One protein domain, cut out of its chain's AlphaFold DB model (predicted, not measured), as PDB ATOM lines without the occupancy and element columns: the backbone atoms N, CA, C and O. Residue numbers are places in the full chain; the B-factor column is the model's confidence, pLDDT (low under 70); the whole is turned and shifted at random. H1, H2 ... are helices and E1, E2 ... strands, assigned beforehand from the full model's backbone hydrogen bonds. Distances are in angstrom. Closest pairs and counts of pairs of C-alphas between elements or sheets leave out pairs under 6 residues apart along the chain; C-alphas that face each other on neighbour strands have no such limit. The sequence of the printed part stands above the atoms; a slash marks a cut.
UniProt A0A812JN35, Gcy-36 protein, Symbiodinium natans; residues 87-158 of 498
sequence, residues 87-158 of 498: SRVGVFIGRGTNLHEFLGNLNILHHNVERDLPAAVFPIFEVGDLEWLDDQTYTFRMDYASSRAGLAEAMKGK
ATOM      1  N   SER A  87      27.554  75.758  21.347       46.75
ATOM      2  CA  SER A  87      28.201  76.656  20.379       46.75
ATOM      3  C   SER A  87      28.876  75.866  19.234       46.75
ATOM      4  O   SER A  87      29.080  74.655  19.333       46.75
ATOM      5  N   ARG A  88      29.236  76.527  18.119       51.41
ATOM      6  CA  ARG A  88      29.767  75.877  16.889       51.41
ATOM      7  C   ARG A  88      31.174  75.249  17.032       51.41
ATOM      8  O   ARG A  88      31.766  74.851  16.036       51.41
ATOM      9  N   VAL A  89      31.699  75.118  18.251       45.12
ATOM     10  CA  VAL A  89      33.048  74.606  18.576       45.12
ATOM     11  C   VAL A  89      33.279  73.165  18.105       45.12
ATOM     12  O   VAL A  89      34.398  72.814  17.743       45.12
ATOM     13  N   GLY A  90      32.227  72.342  18.001       49.09
ATOM     14  CA  GLY A  90      32.327  70.971  17.471       49.09
ATOM     15  C   GLY A  90      32.949  70.878  16.066       49.09
ATOM     16  O   GLY A  90      33.589  69.882  15.744       49.09
ATOM     17  N   VAL A  91      32.850  71.951  15.270       53.97
ATOM     18  CA  VAL A  91      33.502  72.091  13.953       53.97
ATOM     19  C   VAL A  91      35.035  71.976  14.037       53.97
ATOM     20  O   VAL A  91      35.665  71.523  13.083       53.97
ATOM     21  N   PHE A  92      35.625  72.347  15.178       53.38
ATOM     22  CA  PHE A  92      37.065  72.304  15.447       53.38
ATOM     23  C   PHE A  92      37.479  71.026  16.196       53.38
ATOM     24  O   PHE A  92      38.517  70.450  15.886       53.38
ATOM     25  N   ILE A  93      36.654  70.541  17.135       50.31
ATOM     26  CA  ILE A  93      36.964  69.358  17.967       50.31
ATOM     27  C   ILE A  93      37.160  68.091  17.113       50.31
ATOM     28  O   ILE A  93      38.035  67.282  17.401       50.31
ATOM     29  N   GLY A  94      36.397  67.931  16.028       53.34
ATOM     30  CA  GLY A  94      36.534  66.796  15.104       53.34
ATOM     31  C   GLY A  94      37.707  66.884  14.114       53.34
ATOM     32  O   GLY A  94      37.684  66.169  13.116       53.34
ATOM     33  N   ARG A  95      38.677  67.793  14.305       65.12
ATOM     34  CA  ARG A  95      39.741  68.085  13.319       65.12
ATOM     35  C   ARG A  95      41.168  67.823  13.808       65.12
ATOM     36  O   ARG A  95      42.102  68.064  13.054       65.12
ATOM     37  N   GLY A  96      41.357  67.297  15.016       68.88
ATOM     38  CA  GLY A  96      42.667  66.854  15.493       68.88
ATOM     39  C   GLY A  96      42.785  66.837  17.012       68.88
ATOM     40  O   GLY A  96      42.133  67.609  17.710       68.88
ATOM     41  N   THR A  97      43.648  65.962  17.517       79.44
ATOM     42  CA  THR A  97      44.052  65.880  18.928       79.44
ATOM     43  C   THR A  97      45.171  66.863  19.284       79.44
ATOM     44  O   THR A  97      45.430  67.118  20.458       79.44
ATOM     45  N   ASN A  98      45.845  67.415  18.271       82.88
ATOM     46  CA  ASN A  98      47.010  68.284  18.388       82.88
ATOM     47  C   ASN A  98      47.054  69.323  17.245       82.88
ATOM     48  O   ASN A  98      46.259  69.270  16.304       82.88
ATOM     49  N   LEU A  99      47.984  70.280  17.334       83.88
ATOM     50  CA  LEU A  99      48.088  71.405  16.398       83.88
ATOM     51  C   LEU A  99      48.451  70.976  14.965       83.88
ATOM     52  O   LEU A  99      47.953  71.578  14.016       83.88
ATOM     53  N   HIS A 100      49.284  69.943  14.801       89.62
ATOM     54  CA  HIS A 100      49.668  69.418  13.485       89.62
ATOM     55  C   HIS A 100      48.462  68.812  12.759       89.62
ATOM     56  O   HIS A 100      48.142  69.233  11.646       89.62
ATOM     57  N   GLU A 101      47.722  67.925  13.431       83.81
ATOM     58  CA  GLU A 101      46.470  67.358  12.915       83.81
ATOM     59  C   GLU A 101      45.436  68.446  12.603       83.81
ATOM     60  O   GLU A 101      44.816  68.417  11.539       83.81
ATOM     61  N   PHE A 102      45.276  69.434  13.492       85.12
ATOM     62  CA  PHE A 102      44.338  70.536  13.286       85.12
ATOM     63  C   PHE A 102      44.654  71.347  12.021       85.12
ATOM     64  O   PHE A 102      43.762  71.590  11.207       85.12
ATOM     65  N   LEU A 103      45.919  71.734  11.829       86.62
ATOM     66  CA  LEU A 103      46.350  72.493  10.655       86.62
ATOM     67  C   LEU A 103      46.275  71.652   9.371       86.62
ATOM     68  O   LEU A 103      45.855  72.170   8.338       86.62
ATOM     69  N   GLY A 104      46.597  70.355   9.431       85.00
ATOM     70  CA  GLY A 104      46.453  69.440   8.292       85.00
ATOM     71  C   GLY A 104      44.996  69.286   7.839       85.00
ATOM     72  O   GLY A 104      44.698  69.300   6.644       85.00
ATOM     73  N   ASN A 105      44.059  69.235   8.790       84.06
ATOM     74  CA  ASN A 105      42.622  69.165   8.518       84.06
ATOM     75  C   ASN A 105      41.973  70.525   8.185       84.06
ATOM     76  O   ASN A 105      40.795  70.566   7.809       84.06
ATOM     77  N   LEU A 106      42.704  71.640   8.288       85.88
ATOM     78  CA  LEU A 106      42.152  72.991   8.130       85.88
ATOM     79  C   LEU A 106      41.680  73.277   6.693       85.88
ATOM     80  O   LEU A 106      40.670  73.953   6.502       85.88
ATOM     81  N   ASN A 107      42.319  72.676   5.682       84.69
ATOM     82  CA  ASN A 107      41.838  72.723   4.293       84.69
ATOM     83  C   ASN A 107      40.495  71.989   4.110       84.69
ATOM     84  O   ASN A 107      39.636  72.458   3.366       84.69
ATOM     85  N   ILE A 108      40.292  70.859   4.799       80.44
ATOM     86  CA  ILE A 108      39.039  70.084   4.740       80.44
ATOM     87  C   ILE A 108      37.918  70.865   5.439       80.44
ATOM     88  O   ILE A 108      36.789  70.924   4.950       80.44
ATOM     89  N   LEU A 109      38.233  71.540   6.551       79.75
ATOM     90  CA  LEU A 109      37.321  72.498   7.174       79.75
ATOM     91  C   LEU A 109      36.955  73.632   6.200       79.75
ATOM     92  O   LEU A 109      35.773  73.916   6.020       79.75
ATOM     93  N   HIS A 110      37.933  74.240   5.526       84.94
ATOM     94  CA  HIS A 110      37.671  75.285   4.534       84.94
ATOM     95  C   HIS A 110      36.786  74.806   3.374       84.94
ATOM     96  O   HIS A 110      35.828  75.501   3.050       84.94
ATOM     97  N   HIS A 111      37.004  73.608   2.822       80.69
ATOM     98  CA  HIS A 111      36.146  73.055   1.764       80.69
ATOM     99  C   HIS A 111      34.700  72.796   2.237       80.69
ATOM    100  O   HIS A 111      33.736  73.072   1.522       80.69
ATOM    101  N   ASN A 112      34.521  72.332   3.477       74.94
ATOM    102  CA  ASN A 112      33.187  72.127   4.047       74.94
ATOM    103  C   ASN A 112      32.452  73.449   4.333       74.94
ATOM    104  O   ASN A 112      31.234  73.512   4.179       74.94
ATOM    105  N   VAL A 113      33.167  74.524   4.684       76.19
ATOM    106  CA  VAL A 113      32.569  75.865   4.828       76.19
ATOM    107  C   VAL A 113      32.344  76.534   3.461       76.19
ATOM    108  O   VAL A 113      31.368  77.262   3.302       76.19
ATOM    109  N   GLU A 114      33.181  76.266   2.456       82.44
ATOM    110  CA  GLU A 114      33.015  76.712   1.061       82.44
ATOM    111  C   GLU A 114      31.701  76.206   0.446       82.44
ATOM    112  O   GLU A 114      31.024  76.967  -0.245       82.44
ATOM    113  N   ARG A 115      31.287  74.967   0.753       73.06
ATOM    114  CA  ARG A 115      29.987  74.407   0.336       73.06
ATOM    115  C   ARG A 115      28.805  75.291   0.753       73.06
ATOM    116  O   ARG A 115      27.892  75.512  -0.040       73.06
ATOM    117  N   ASP A 116      28.836  75.793   1.984       72.75
ATOM    118  CA  ASP A 116      27.760  76.600   2.562       72.75
ATOM    119  C   ASP A 116      27.943  78.105   2.254       72.75
ATOM    120  O   ASP A 116      26.972  78.864   2.229       72.75
ATOM    121  N   LEU A 117      29.182  78.543   1.994       79.56
ATOM    122  CA  LEU A 117      29.581  79.926   1.712       79.56
ATOM    123  C   LEU A 117      30.427  80.023   0.417       79.56
ATOM    124  O   LEU A 117      31.589  80.423   0.482       79.56
ATOM    125  N   PRO A 118      29.870  79.758  -0.782       77.81
ATOM    126  CA  PRO A 118      30.637  79.622  -2.036       77.81
ATOM    127  C   PRO A 118      31.280  80.917  -2.570       77.81
ATOM    128  O   PRO A 118      31.955  80.905  -3.595       77.81
ATOM    129  N   ALA A 119      31.078  82.054  -1.897       80.69
ATOM    130  CA  ALA A 119      31.812  83.296  -2.154       80.69
ATOM    131  C   ALA A 119      33.087  83.433  -1.294       80.69
ATOM    132  O   ALA A 119      33.839  84.393  -1.463       80.69
ATOM    133  N   ALA A 120      33.308  82.538  -0.326       82.19
ATOM    134  CA  ALA A 120      34.374  82.649   0.656       82.19
ATOM    135  C   ALA A 120      35.724  82.190   0.107       82.19
ATOM    136  O   ALA A 120      35.990  81.009  -0.071       82.19
ATOM    137  N   VAL A 121      36.614  83.162  -0.099       85.69
ATOM    138  CA  VAL A 121      38.025  82.886  -0.370       85.69
ATOM    139  C   VAL A 121      38.715  82.483   0.934       85.69
ATOM    140  O   VAL A 121      38.701  83.252   1.903       85.69
ATOM    141  N   PHE A 122      39.344  81.310   0.938       90.06
ATOM    142  CA  PHE A 122      40.109  80.751   2.053       90.06
ATOM    143  C   PHE A 122      41.612  80.686   1.730       90.06
ATOM    144  O   PHE A 122      41.975  80.581   0.557       90.06
ATOM    145  N   PRO A 123      42.502  80.746   2.739       91.06
ATOM    146  CA  PRO A 123      43.894  80.348   2.571       91.06
ATOM    147  C   PRO A 123      44.036  78.817   2.537       91.06
ATOM    148  O   PRO A 123      43.186  78.090   3.061       91.06
ATOM    149  N   ILE A 124      45.140  78.360   1.951       90.88
ATOM    150  CA  ILE A 124      45.560  76.960   1.867       90.88
ATOM    151  C   ILE A 124      46.760  76.759   2.798       90.88
ATOM    152  O   ILE A 124      47.672  77.592   2.833       90.88
ATOM    153  N   PHE A 125      46.757  75.645   3.523       92.06
ATOM    154  CA  PHE A 125      47.849  75.204   4.386       92.06
ATOM    155  C   PHE A 125      48.449  73.908   3.844       92.06
ATOM    156  O   PHE A 125      47.726  72.936   3.641       92.06
ATOM    157  N   GLU A 126      49.760  73.864   3.640       91.81
ATOM    158  CA  GLU A 126      50.485  72.612   3.415       91.81
ATOM    159  C   GLU A 126      51.306  72.322   4.673       91.81
ATOM    160  O   GLU A 126      52.185  73.097   5.052       91.81
ATOM    161  N   VAL A 127      50.969  71.233   5.366       92.25
ATOM    162  CA  VAL A 127      51.611  70.822   6.621       92.25
ATOM    163  C   VAL A 127      52.494  69.616   6.324       92.25
ATOM    164  O   VAL A 127      52.005  68.581   5.876       92.25
ATOM    165  N   GLY A 128      53.801  69.778   6.516       92.06
ATOM    166  CA  GLY A 128      54.796  68.733   6.293       92.06
ATOM    167  C   GLY A 128      54.837  67.693   7.414       92.06
ATOM    168  O   GLY A 128      54.067  67.752   8.375       92.06
ATOM    169  N   ASP A 129      55.770  66.750   7.296       93.31
ATOM    170  CA  ASP A 129      55.997  65.720   8.310       93.31
ATOM    171  C   ASP A 129      56.326  66.321   9.692       93.31
ATOM    172  O   ASP A 129      56.902  67.408   9.813       93.31
ATOM    173  N   LEU A 130      55.937  65.589  10.737       93.31
ATOM    174  CA  LEU A 130      56.138  65.954  12.136       93.31
ATOM    175  C   LEU A 130      57.458  65.351  12.643       93.31
ATOM    176  O   LEU A 130      57.613  64.131  12.720       93.31
ATOM    177  N   GLU A 131      58.399  66.214  13.021       94.50
ATOM    178  CA  GLU A 131      59.690  65.852  13.605       94.50
ATOM    179  C   GLU A 131      59.627  66.003  15.137       94.50
ATOM    180  O   GLU A 131      59.654  67.113  15.672       94.50
ATOM    181  N   TRP A 132      59.536  64.884  15.862       92.31
ATOM    182  CA  TRP A 132      59.623  64.876  17.328       92.31
ATOM    183  C   TRP A 132      61.034  65.258  17.794       92.31
ATOM    184  O   TRP A 132      62.028  64.710  17.310       92.31
ATOM    185  N   LEU A 133      61.113  66.178  18.756       92.00
ATOM    186  CA  LEU A 133      62.355  66.621  19.395       92.00
ATOM    187  C   LEU A 133      62.572  65.895  20.736       92.00
ATOM    188  O   LEU A 133      63.703  65.542  21.069       92.00
ATOM    189  N   ASP A 134      61.484  65.628  21.464       93.94
ATOM    190  CA  ASP A 134      61.412  64.774  22.656       93.94
ATOM    191  C   ASP A 134      60.000  64.146  22.790       93.94
ATOM    192  O   ASP A 134      59.206  64.207  21.854       93.94
ATOM    193  N   ASP A 135      59.679  63.521  23.930       88.62
ATOM    194  CA  ASP A 135      58.388  62.849  24.183       88.62
ATOM    195  C   ASP A 135      57.172  63.806  24.277       88.62
ATOM    196  O   ASP A 135      56.032  63.348  24.388       88.62
ATOM    197  N   GLN A 136      57.386  65.127  24.304       88.69
ATOM    198  CA  GLN A 136      56.343  66.156  24.440       88.69
ATOM    199  C   GLN A 136      56.454  67.294  23.418       88.69
ATOM    200  O   GLN A 136      55.441  67.934  23.126       88.69
ATOM    201  N   THR A 137      57.640  67.558  22.864       88.38
ATOM    202  CA  THR A 137      57.867  68.637  21.895       88.38
ATOM    203  C   THR A 137      58.160  68.112  20.490       88.38
ATOM    204  O   THR A 137      58.895  67.143  20.285       88.38
ATOM    205  N   TYR A 138      57.581  68.778  19.492       92.44
ATOM    206  CA  TYR A 138      57.766  68.478  18.077       92.44
ATOM    207  C   TYR A 138      57.823  69.761  17.251       92.44
ATOM    208  O   TYR A 138      57.317  70.809  17.655       92.44
ATOM    209  N   THR A 139      58.422  69.661  16.070       94.56
ATOM    210  CA  THR A 139      58.414  70.699  15.038       94.56
ATOM    211  C   THR A 139      57.824  70.140  13.746       94.56
ATOM    212  O   THR A 139      57.789  68.931  13.528       94.56
ATOM    213  N   PHE A 140      57.315  71.017  12.891       94.25
ATOM    214  CA  PHE A 140      56.819  70.680  11.561       94.25
ATOM    215  C   PHE A 140      56.926  71.914  10.667       94.25
ATOM    216  O   PHE A 140      56.866  73.052  11.138       94.25
ATOM    217  N   ARG A 141      57.063  71.705   9.357       93.38
ATOM    218  CA  ARG A 141      56.959  72.803   8.391       93.38
ATOM    219  C   ARG A 141      55.490  73.063   8.071       93.38
ATOM    220  O   ARG A 141      54.754  72.129   7.774       93.38
ATOM    221  N   MET A 142      55.091  74.331   8.064       92.12
ATOM    222  CA  MET A 142      53.816  74.779   7.506       92.12
ATOM    223  C   MET A 142      54.090  75.814   6.416       92.12
ATOM    224  O   MET A 142      54.638  76.879   6.699       92.12
ATOM    225  N   ASP A 143      53.688  75.516   5.185       91.44
ATOM    226  CA  ASP A 143      53.633  76.494   4.104       91.44
ATOM    227  C   ASP A 143      52.214  77.082   4.029       91.44
ATOM    228  O   ASP A 143      51.214  76.364   4.001       91.44
ATOM    229  N   TYR A 144      52.124  78.413   4.033       90.69
ATOM    230  CA  TYR A 144      50.867  79.164   4.018       90.69
ATOM    231  C   TYR A 144      50.704  79.895   2.686       90.69
ATOM    232  O   TYR A 144      51.526  80.746   2.336       90.69
ATOM    233  N   ALA A 145      49.618  79.609   1.967       90.38
ATOM    234  CA  ALA A 145      49.279  80.261   0.708       90.38
ATOM    235  C   ALA A 145      47.939  81.004   0.814       90.38
ATOM    236  O   ALA A 145      46.932  80.471   1.272       90.38
ATOM    237  N   SER A 146      47.912  82.260   0.366       90.75
ATOM    238  CA  SER A 146      46.723  83.114   0.417       90.75
ATOM    239  C   SER A 146      46.751  84.137  -0.711       90.75
ATOM    240  O   SER A 146      47.795  84.714  -1.010       90.75
ATOM    241  N   SER A 147      45.591  84.416  -1.310       89.31
ATOM    242  CA  SER A 147      45.428  85.532  -2.251       89.31
ATOM    243  C   SER A 147      45.267  86.889  -1.548       89.31
ATOM    244  O   SER A 147      45.186  87.915  -2.222       89.31
ATOM    245  N   ARG A 148      45.186  86.909  -0.208       85.69
ATOM    246  CA  ARG A 148      45.071  88.121   0.614       85.69
ATOM    247  C   ARG A 148      46.438  88.528   1.161       85.69
ATOM    248  O   ARG A 148      47.066  87.767   1.896       85.69
ATOM    249  N   ALA A 149      46.875  89.744   0.845       81.56
ATOM    250  CA  ALA A 149      48.090  90.323   1.416       81.56
ATOM    251  C   ALA A 149      47.914  90.655   2.913       81.56
ATOM    252  O   ALA A 149      46.813  90.989   3.350       81.56
ATOM    253  N   GLY A 150      48.999  90.596   3.692       76.38
ATOM    254  CA  GLY A 150      49.012  90.990   5.110       76.38
ATOM    255  C   GLY A 150      48.472  89.952   6.104       76.38
ATOM    256  O   GLY A 150      48.382  90.252   7.292       76.38
ATOM    257  N   LEU A 151      48.087  88.752   5.644       76.50
ATOM    258  CA  LEU A 151      47.613  87.664   6.516       76.50
ATOM    259  C   LEU A 151      48.683  86.611   6.843       76.50
ATOM    260  O   LEU A 151      48.524  85.877   7.814       76.50
ATOM    261  N   ALA A 152      49.787  86.550   6.092       73.19
ATOM    262  CA  ALA A 152      50.902  85.654   6.416       73.19
ATOM    263  C   ALA A 152      51.603  86.085   7.718       73.19
ATOM    264  O   ALA A 152      52.122  85.266   8.468       73.19
ATOM    265  N   GLU A 153      51.578  87.384   8.001       70.06
ATOM    266  CA  GLU A 153      52.045  88.022   9.226       70.06
ATOM    267  C   GLU A 153      51.159  87.631  10.417       70.06
ATOM    268  O   GLU A 153      51.674  87.297  11.479       70.06
ATOM    269  N   ALA A 154      49.836  87.567  10.216       65.69
ATOM    270  CA  ALA A 154      48.883  87.139  11.242       65.69
ATOM    271  C   ALA A 154      49.063  85.666  11.666       65.69
ATOM    272  O   ALA A 154      48.687  85.308  12.778       65.69
ATOM    273  N   MET A 155      49.670  84.829  10.814       70.06
ATOM    274  CA  MET A 155      49.999  83.431  11.128       70.06
ATOM    275  C   MET A 155      51.329  83.252  11.880       70.06
ATOM    276  O   MET A 155      51.581  82.172  12.410       70.06
ATOM    277  N   LYS A 156      52.188  84.278  11.950       67.38
ATOM    278  CA  LYS A 156      53.467  84.230  12.684       67.38
ATOM    279  C   LYS A 156      53.228  84.490  14.172       67.38
ATOM    280  O   LYS A 156      53.587  85.541  14.704       67.38
ATOM    281  N   GLY A 157      52.551  83.547  14.824       58.38
ATOM    282  CA  GLY A 157      52.364  83.554  16.273       58.38
ATOM    283  C   GLY A 157      53.709  83.607  17.006       58.38
ATOM    284  O   GLY A 157      54.707  83.064  16.537       58.38
ATOM    285  N   LYS A 158      53.732  84.293  18.150       46.19
ATOM    286  CA  LYS A 158      54.925  84.506  18.975       46.19
ATOM    287  C   LYS A 158      55.437  83.166  19.525       46.19
ATOM    288  O   LYS A 158      54.850  82.618  20.450       46.19
TER     289      LYS A 158
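What this domain is: This is residues 87 to 158 of the 498 residues of the protein "Gcy-36 protein" of Symbiodinium natans (UniProt A0A812JN35). A long hairpin of two antiparallel strands, E1 and E2, makes one wall; the short helix H2 packs on it, mostly over E1, and H3 runs on from there past the end of the hairpin where E1 begins. The small helix H1 lies loosely beyond H2 and H3, away from the hairpin, and after E2 a tail without named elements, residues 146 to 158, folds back. The printed part has 72 residues, with three named helices and then two named strands in the order H1, H2, H3, E1, E2; the class is mixed, helices and strands. It is only just loose, close to compact, with a radius of gyration of the C-alphas of 13.8 A, and spans 43 by 30 by 20 A.

How they stand to each other: Look first at the hairpin of E1, residues 124 to 132, and E2, residues 138 to 145. They are antiparallel neighbours at 166 degrees between their directions; find N 126 and O 143 at 2.9 A and N 131 and O 139 at 2.8 A, both within hydrogen-bond range. Next find H2, residues 99 to 104: its closest C-alpha pair with E1 is Gly 104 and Val 127, 5.6 A apart, and with E2 it is His 100 and Phe 140, 7.5 A apart. For H3, residues 106 to 116, look at the C-alphas of Asn 107 and Ile 124, its closest pair with E1, at 6.1 A; H3 and E2 are apart. H2 and H3 meet only through their link. H1, residues 90 to 93, is close to H3 but not clearly touching, the closest C-alphas being those of Val 91 and Leu 109 at 7.8 A. It is also close to H2 but not clearly touching, with the C-alphas of Phe 92 and Phe 102 at 7.8 A as the closest. H1 is apart from E1 and from E2. In H2 every O i to N i+4 pair is within hydrogen-bond range, in H3 6 of 7 are, and H1 is too short for such a pair.

Where its parts are: Find C-alpha 124 at (45.560, 76.960, 1.867); from there E1 runs 24.1 A to C-alpha 132 at (59.623, 64.876, 17.328). E2 comes back over 22.6 A and ends at C-alpha 145, at (49.279, 80.261, 0.708). H3 measures 15.8 A from C-alpha 106 to C-alpha 116, H2 8.5 A from 99 to 104. H1 begins at C-alpha 90, at (32.327, 70.971, 17.471), and is 4.9 A long.

The domain as a whole: The two C-alphas farthest apart are those of Ala 119, between H3 and E1, and Asp 134, between E1 and E2, at 42.8 A. The printed part has no cut. The links H1 to H2, H2 to H3 and E1 to E2 are tight, and the link H3 to E1 is short. Read the B-factor column for the model's confidence: the mean pLDDT of the printed part is 79.7, and residues 87 to 96, 154 and 156 to 158 are under 70.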